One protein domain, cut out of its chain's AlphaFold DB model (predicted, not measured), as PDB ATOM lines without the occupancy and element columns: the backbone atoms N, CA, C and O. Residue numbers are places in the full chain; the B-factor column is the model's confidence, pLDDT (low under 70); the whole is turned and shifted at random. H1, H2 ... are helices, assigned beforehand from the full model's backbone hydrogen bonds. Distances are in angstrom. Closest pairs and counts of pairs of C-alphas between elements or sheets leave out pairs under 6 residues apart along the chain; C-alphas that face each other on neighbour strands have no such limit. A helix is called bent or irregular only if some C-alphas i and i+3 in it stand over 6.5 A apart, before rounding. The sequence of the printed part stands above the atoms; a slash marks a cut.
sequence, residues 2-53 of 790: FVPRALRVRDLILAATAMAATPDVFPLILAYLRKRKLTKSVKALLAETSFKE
ATOM      1  N   PHE A   2      16.614  11.255 -39.844       38.06
ATOM      2  CA  PHE A   2      15.843  10.045 -40.171       38.06
ATOM      3  C   PHE A   2      14.521  10.051 -39.396       38.06
ATOM      4  O   PHE A   2      14.535   9.952 -38.171       38.06
ATOM      5  N   VAL A   3      13.384  10.149 -40.089       41.41
ATOM      6  CA  VAL A   3      12.068   9.970 -39.453       41.41
ATOM      7  C   VAL A   3      11.887   8.476 -39.147       41.41
ATOM      8  O   VAL A   3      11.932   7.666 -40.079       41.41
ATOM      9  N   PRO A   4      11.699   8.066 -37.879       57.41
ATOM     10  CA  PRO A   4      11.511   6.660 -37.552       57.41
ATOM     11  C   PRO A   4      10.183   6.168 -38.133       57.41
ATOM     12  O   PRO A   4       9.116   6.712 -37.843       57.41
ATOM     13  N   ARG A   5      10.232   5.109 -38.953       56.59
ATOM     14  CA  ARG A   5       9.018   4.418 -39.412       56.59
ATOM     15  C   ARG A   5       8.225   3.961 -38.191       56.59
ATOM     16  O   ARG A   5       8.781   3.277 -37.337       56.59
ATOM     17  N   ALA A   6       6.940   4.309 -38.141       56.16
ATOM     18  CA  ALA A   6       6.061   3.952 -37.034       56.16
ATOM     19  C   ALA A   6       6.087   2.433 -36.780       56.16
ATOM     20  O   ALA A   6       5.569   1.651 -37.582       56.16
ATOM     21  N   LEU A   7       6.702   2.035 -35.659       62.06
ATOM     22  CA  LEU A   7       6.677   0.662 -35.162       62.06
ATOM     23  C   LEU A   7       5.215   0.250 -35.009       62.06
ATOM     24  O   LEU A   7       4.430   0.943 -34.354       62.06
ATOM     25  N   ARG A   8       4.816  -0.860 -35.633       76.75
ATOM     26  CA  ARG A   8       3.424  -1.308 -35.542       76.75
ATOM     27  C   ARG A   8       3.172  -1.718 -34.098       76.75
ATOM     28  O   ARG A   8       4.067  -2.225 -33.433       76.75
ATOM     29  N   VAL A   9       1.936  -1.587 -33.620       68.81
ATOM     30  CA  VAL A   9       1.585  -1.928 -32.224       68.81
ATOM     31  C   VAL A   9       2.003  -3.362 -31.848       68.81
ATOM     32  O   VAL A   9       2.333  -3.617 -30.698       68.81
ATOM     33  N   ARG A  10       2.069  -4.286 -32.819       71.81
ATOM     34  CA  ARG A  10       2.619  -5.642 -32.631       71.81
ATOM     35  C   ARG A  10       4.129  -5.663 -32.399       71.81
ATOM     36  O   ARG A  10       4.576  -6.397 -31.534       71.81
ATOM     37  N   ASP A  11       4.888  -4.869 -33.145       74.00
ATOM     38  CA  ASP A  11       6.344  -4.752 -33.019       74.00
ATOM     39  C   ASP A  11       6.693  -4.084 -31.677       74.00
ATOM     40  O   ASP A  11       7.643  -4.477 -31.010       74.00
ATOM     41  N   LEU A  12       5.863  -3.126 -31.247       68.75
ATOM     42  CA  LEU A  12       5.967  -2.426 -29.966       68.75
ATOM     43  C   LEU A  12       5.598  -3.340 -28.779       68.75
ATOM     44  O   LEU A  12       6.278  -3.307 -27.760       68.75
ATOM     45  N   ILE A  13       4.594  -4.216 -28.925       70.81
ATOM     46  CA  ILE A  13       4.309  -5.297 -27.959       70.81
ATOM     47  C   ILE A  13       5.448  -6.323 -27.937       70.81
ATOM     48  O   ILE A  13       5.906  -6.684 -26.864       70.81
ATOM     49  N   LEU A  14       5.960  -6.758 -29.092       73.62
ATOM     50  CA  LEU A  14       7.045  -7.744 -29.154       73.62
ATOM     51  C   LEU A  14       8.346  -7.194 -28.544       73.62
ATOM     52  O   LEU A  14       9.038  -7.912 -27.827       73.62
ATOM     53  N   ALA A  15       8.637  -5.909 -28.764       67.00
ATOM     54  CA  ALA A  15       9.717  -5.192 -28.095       67.00
ATOM     55  C   ALA A  15       9.460  -5.046 -26.588       67.00
ATOM     56  O   ALA A  15      10.371  -5.299 -25.810       67.00
ATOM     57  N   ALA A  16       8.236  -4.721 -26.155       63.19
ATOM     58  CA  ALA A  16       7.878  -4.649 -24.735       63.19
ATOM     59  C   ALA A  16       8.010  -6.007 -24.024       63.19
ATOM     60  O   ALA A  16       8.548  -6.065 -22.925       63.19
ATOM     61  N   THR A  17       7.593  -7.104 -24.658       66.50
ATOM     62  CA  THR A  17       7.710  -8.467 -24.116       66.50
ATOM     63  C   THR A  17       9.165  -8.966 -24.141       66.50
ATOM     64  O   THR A  17       9.564  -9.704 -23.246       66.50
ATOM     65  N   ALA A  18      10.006  -8.498 -25.075       63.94
ATOM     66  CA  ALA A  18      11.459  -8.706 -25.025       63.94
ATOM     67  C   ALA A  18      12.158  -7.833 -23.956       63.94
ATOM     68  O   ALA A  18      13.097  -8.282 -23.302       63.94
ATOM     69  N   MET A  19      11.682  -6.602 -23.742       57.06
ATOM     70  CA  MET A  19      12.170  -5.666 -22.719       57.06
ATOM     71  C   MET A  19      11.565  -5.908 -21.328       57.06
ATOM     72  O   MET A  19      12.018  -5.298 -20.364       57.06
ATOM     73  N   ALA A  20      10.625  -6.848 -21.179       52.91
ATOM     74  CA  ALA A  20      10.075  -7.278 -19.888       52.91
ATOM     75  C   ALA A  20      11.126  -7.939 -18.966       52.91
ATOM     76  O   ALA A  20      10.862  -8.166 -17.789       52.91
ATOM     77  N   ALA A  21      12.340  -8.184 -19.475       55.38
ATOM     78  CA  ALA A  21      13.536  -8.450 -18.675       55.38
ATOM     79  C   ALA A  21      13.989  -7.245 -17.813       55.38
ATOM     80  O   ALA A  21      14.802  -7.416 -16.908       55.38
ATOM     81  N   THR A  22      13.466  -6.039 -18.067       58.12
ATOM     82  CA  THR A  22      13.646  -4.843 -17.231       58.12
ATOM     83  C   THR A  22      12.322  -4.498 -16.528       58.12
ATOM     84  O   THR A  22      11.361  -4.115 -17.197       58.12
ATOM     85  N   PRO A  23      12.221  -4.638 -15.189       64.06
ATOM     86  CA  PRO A  23      10.944  -4.485 -14.479       64.06
ATOM     87  C   PRO A  23      10.421  -3.040 -14.453       64.06
ATOM     88  O   PRO A  23       9.226  -2.824 -14.269       64.06
ATOM     89  N   ASP A  24      11.306  -2.066 -14.668       72.69
ATOM     90  CA  ASP A  24      11.055  -0.626 -14.531       72.69
ATOM     91  C   ASP A  24      10.288  -0.020 -15.731       72.69
ATOM     92  O   ASP A  24       9.500   0.912 -15.601       72.69
ATOM     93  N   VAL A  25      10.450  -0.601 -16.926       82.06
ATOM     94  CA  VAL A  25       9.839  -0.080 -18.167       82.06
ATOM     95  C   VAL A  25       8.378  -0.532 -18.325       82.06
ATOM     96  O   VAL A  25       7.558   0.160 -18.933       82.06
ATOM     97  N   PHE A  26       8.011  -1.679 -17.745       83.88
ATOM     98  CA  PHE A  26       6.655  -2.233 -17.812       83.88
ATOM     99  C   PHE A  26       5.545  -1.307 -17.255       83.88
ATOM    100  O   PHE A  26       4.558  -1.099 -17.974       83.88
ATOM    101  N   PRO A  27       5.655  -0.706 -16.047       86.88
ATOM    102  CA  PRO A  27       4.631   0.214 -15.540       86.88
ATOM    103  C   PRO A  27       4.471   1.469 -16.413       86.88
ATOM    104  O   PRO A  27       3.341   1.899 -16.651       86.88
ATOM    105  N   LEU A  28       5.563   2.007 -16.971       87.69
ATOM    106  CA  LEU A  28       5.523   3.149 -17.895       87.69
ATOM    107  C   LEU A  28       4.744   2.816 -19.180       87.69
ATOM    108  O   LEU A  28       3.917   3.610 -19.637       87.69
ATOM    109  N   ILE A  29       4.936   1.612 -19.732       88.44
ATOM    110  CA  ILE A  29       4.181   1.128 -20.898       88.44
ATOM    111  C   ILE A  29       2.691   0.950 -20.556       88.44
ATOM    112  O   ILE A  29       1.832   1.371 -21.338       88.44
ATOM    113  N   LEU A  30       2.353   0.390 -19.387       91.06
ATOM    114  CA  LEU A  30       0.957   0.290 -18.939       91.06
ATOM    115  C   LEU A  30       0.305   1.672 -18.775       91.06
ATOM    116  O   LEU A  30      -0.814   1.873 -19.253       91.06
ATOM    117  N   ALA A  31       0.999   2.634 -18.160       92.12
ATOM    118  CA  ALA A  31       0.520   4.006 -17.994       92.12
ATOM    119  C   ALA A  31       0.287   4.703 -19.348       92.12
ATOM    120  O   ALA A  31      -0.777   5.285 -19.572       92.12
ATOM    121  N   TYR A  32       1.219   4.567 -20.298       92.62
ATOM    122  CA  TYR A  32       1.071   5.111 -21.653       92.62
ATOM    123  C   TYR A  32      -0.144   4.523 -22.390       92.62
ATOM    124  O   TYR A  32      -0.950   5.258 -22.970       92.62
ATOM    125  N   LEU A  33      -0.328   3.199 -22.336       93.56
ATOM    126  CA  LEU A  33      -1.466   2.527 -22.972       93.56
ATOM    127  C   LEU A  33      -2.807   2.875 -22.302       93.56
ATOM    128  O   LEU A  33      -3.824   2.967 -22.996       93.56
ATOM    129  N   ARG A  34      -2.812   3.135 -20.986       93.44
ATOM    130  CA  ARG A  34      -3.963   3.691 -20.250       93.44
ATOM    131  C   ARG A  34      -4.278   5.121 -20.702       93.44
ATOM    132  O   ARG A  34      -5.418   5.369 -21.095       93.44
ATOM    133  N   LYS A  35      -3.284   6.019 -20.784       93.69
ATOM    134  CA  LYS A  35      -3.441   7.404 -21.289       93.69
ATOM    135  C   LYS A  35      -3.974   7.441 -22.730       93.69
ATOM    136  O   LYS A  35      -4.836   8.253 -23.050       93.69
ATOM    137  N   ARG A  36      -3.551   6.499 -23.585       92.62
ATOM    138  CA  ARG A  36      -4.067   6.305 -24.961       92.62
ATOM    139  C   ARG A  36      -5.407   5.540 -25.041       92.62
ATOM    140  O   ARG A  36      -5.884   5.284 -26.144       92.62
ATOM    141  N   LYS A  37      -6.028   5.173 -23.909       91.31
ATOM    142  CA  LYS A  37      -7.300   4.416 -23.799       91.31
ATOM    143  C   LYS A  37      -7.290   3.041 -24.505       91.31
ATOM    144  O   LYS A  37      -8.340   2.487 -24.835       91.31
ATOM    145  N   LEU A  38      -6.112   2.438 -24.695       92.50
ATOM    146  CA  LEU A  38      -5.904   1.176 -25.423       92.50
ATOM    147  C   LEU A  38      -6.155  -0.061 -24.538       92.50
ATOM    148  O   LEU A  38      -5.305  -0.937 -24.378       92.50
ATOM    149  N   THR A  39      -7.364  -0.174 -23.982       89.88
ATOM    150  CA  THR A  39      -7.754  -1.228 -23.018       89.88
ATOM    151  C   THR A  39      -7.473  -2.662 -23.491       89.88
ATOM    152  O   THR A  39      -7.182  -3.539 -22.679       89.88
ATOM    153  N   LYS A  40      -7.510  -2.909 -24.808       91.88
ATOM    154  CA  LYS A  40      -7.217  -4.219 -25.410       91.88
ATOM    155  C   LYS A  40      -5.740  -4.616 -25.307       91.88
ATOM    156  O   LYS A  40      -5.477  -5.784 -25.041       91.88
ATOM    157  N   SER A  41      -4.793  -3.689 -25.486       88.56
ATOM    158  CA  SER A  41      -3.361  -3.993 -25.333       88.56
ATOM    159  C   SER A  41      -2.919  -3.967 -23.872       88.56
ATOM    160  O   SER A  41      -2.107  -4.803 -23.498       88.56
ATOM    161  N   VAL A  42      -3.524  -3.123 -23.022       90.06
ATOM    162  CA  VAL A  42      -3.368  -3.211 -21.553       90.06
ATOM    163  C   VAL A  42      -3.725  -4.621 -21.066       90.06
ATOM    164  O   VAL A  42      -2.944  -5.250 -20.357       90.06
ATOM    165  N   LYS A  43      -4.875  -5.159 -21.502       89.44
ATOM    166  CA  LYS A  43      -5.305  -6.518 -21.140       89.44
ATOM    167  C   LYS A  43      -4.437  -7.622 -21.760       89.44
ATOM    168  O   LYS A  43      -4.306  -8.672 -21.142       89.44
ATOM    169  N   ALA A  44      -3.866  -7.407 -22.947       89.69
ATOM    170  CA  ALA A  44      -2.932  -8.355 -23.558       89.69
ATOM    171  C   ALA A  44      -1.610  -8.412 -22.777       89.69
ATOM    172  O   ALA A  44      -1.240  -9.482 -22.308       89.69
ATOM    173  N   LEU A  45      -0.964  -7.267 -22.534       84.25
ATOM    174  CA  LEU A  45       0.301  -7.207 -21.796       84.25
ATOM    175  C   LEU A  45       0.176  -7.745 -20.366       84.25
ATOM    176  O   LEU A  45       1.027  -8.514 -19.941       84.25
ATOM    177  N   LEU A  46      -0.900  -7.413 -19.642       87.88
ATOM    178  CA  LEU A  46      -1.125  -7.931 -18.285       87.88
ATOM    179  C   LEU A  46      -1.389  -9.453 -18.272       87.88
ATOM    180  O   LEU A  46      -1.075 -10.124 -17.290       87.88
ATOM    181  N   ALA A  47      -1.915 -10.018 -19.366       86.69
ATOM    182  CA  ALA A  47      -2.038 -11.466 -19.538       86.69
ATOM    183  C   ALA A  47      -0.718 -12.139 -19.971       86.69
ATOM    184  O   ALA A  47      -0.475 -13.277 -19.580       86.69
ATOM    185  N   GLU A  48       0.127 -11.454 -20.749       80.69
ATOM    186  CA  GLU A  48       1.417 -11.967 -21.239       80.69
ATOM    187  C   GLU A  48       2.522 -11.928 -20.173       80.69
ATOM    188  O   GLU A  48       3.244 -12.910 -20.019       80.69
ATOM    189  N   THR A  49       2.654 -10.843 -19.400       75.31
ATOM    190  CA  THR A  49       3.731 -10.719 -18.395       75.31
ATOM    191  C   THR A  49       3.429 -11.423 -17.075       75.31
ATOM    192  O   THR A  49       4.308 -11.540 -16.224       75.31
ATOM    193  N   SER A  50       2.194 -11.901 -16.874       64.31
ATOM    194  CA  SER A  50       1.689 -12.490 -15.618       64.31
ATOM    195  C   SER A  50       1.806 -11.592 -14.371       64.31
ATOM    196  O   SER A  50       1.590 -12.050 -13.246       64.31
ATOM    197  N   PHE A  51       2.113 -10.304 -14.562       61.03
ATOM    198  CA  PHE A  51       2.321  -9.340 -13.490       61.03
ATOM    199  C   PHE A  51       1.025  -9.119 -12.704       61.03
ATOM    200  O   PHE A  51       0.053  -8.552 -13.207       61.03
ATOM    201  N   LYS A  52       1.012  -9.559 -11.443       53.91
ATOM    202  CA  LYS A  52      -0.060  -9.216 -10.506       53.91
ATOM    203  C   LYS A  52       0.117  -7.769 -10.080       53.91
ATOM    204  O   LYS A  52       0.971  -7.470  -9.256       53.91
ATOM    205  N   GLU A  53      -0.719  -6.911 -10.649       53.50
ATOM    206  CA  GLU A  53      -0.846  -5.499 -10.305       53.50
ATOM    207  C   GLU A  53      -1.180  -5.335  -8.810       53.50
ATOM    208  O   GLU A  53      -2.326  -5.457  -8.377       53.50
TER     209      GLU A  53
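What this domain is: This is residues 2 to 53 of the 790 residues of the protein "LisH domain-containing protein" of Marchantia polymorpha (UniProt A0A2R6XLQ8). Three short helices stand side by side in a small bundle, their centres making a triangle: H2 and H3 form the closer hairpin, and H1 joins them with fewer contacts. A tail without a named element, residues 2 to 8, runs from the start of H1 away from the other two helices and makes much of the length. The printed part has 52 residues, with three named helices in the order H1, H2, H3 and no named strand; its class is all helix. The whole is compact, with a radius of gyration of the C-alphas of 11.3 A, yet its outline is elongated, spanning 38 by 25 by 16 A.

Where its parts are: H2, residues 25 to 35, is 15.6 A from first to last C-alpha, and it begins with C-alpha 25 at (9.839, -0.080, -18.167). H1, residues 9 to 19, also has 11 residues; it measures 14.7 A and begins with C-alpha 9 at (1.585, -1.928, -32.224). H3, residues 39 to 48, measures 14.2 A and ends with C-alpha 48 at (1.417, -11.967, -21.239). None of the three helices is bent.

How they stand to each other: The helix packing is mostly aligned, with the three helices at shallow tilts to one another. H2 and H3 touch, with 5 pairs of C-alphas within 8 A; their closest C-alphas, those of Leu 30 and Val 42, are 6.1 A apart. They form a helical hairpin, running opposite ways at a shallow tilt of 22 degrees. H2 and H1 only just touch, with 3 pairs of C-alphas within 8 A, the closest being those of Ala 16 and Phe 26 at 7.4 A. They too form a helical hairpin, opposite ways at a shallow tilt of 28 degrees. H1 and H3 only just touch, also with 3 pairs, the closest C-alphas being those of Ile 13 and Leu 45 at 7.6 A. They run the same way at a shallow tilt of 34 degrees, only just short of steep. In H1, H2 and H3 every O i to N i+4 pair is within hydrogen-bond range.

The domain as a whole: The two C-alphas farthest apart, those of Phe 2 and Lys 52, are 38.8 A apart. The printed part has no cut. The links from H1 to H2, of 5 residues, and from H2 to H3, of 3 residues, are tight. The mean pLDDT of the printed part is 74.7. Confidence is low, under 70, at residues 2 to 7, 9, 12, 15 to 23 and 50 to 53; H1 has a mean of 68, H2 of 90 and H3 of 88.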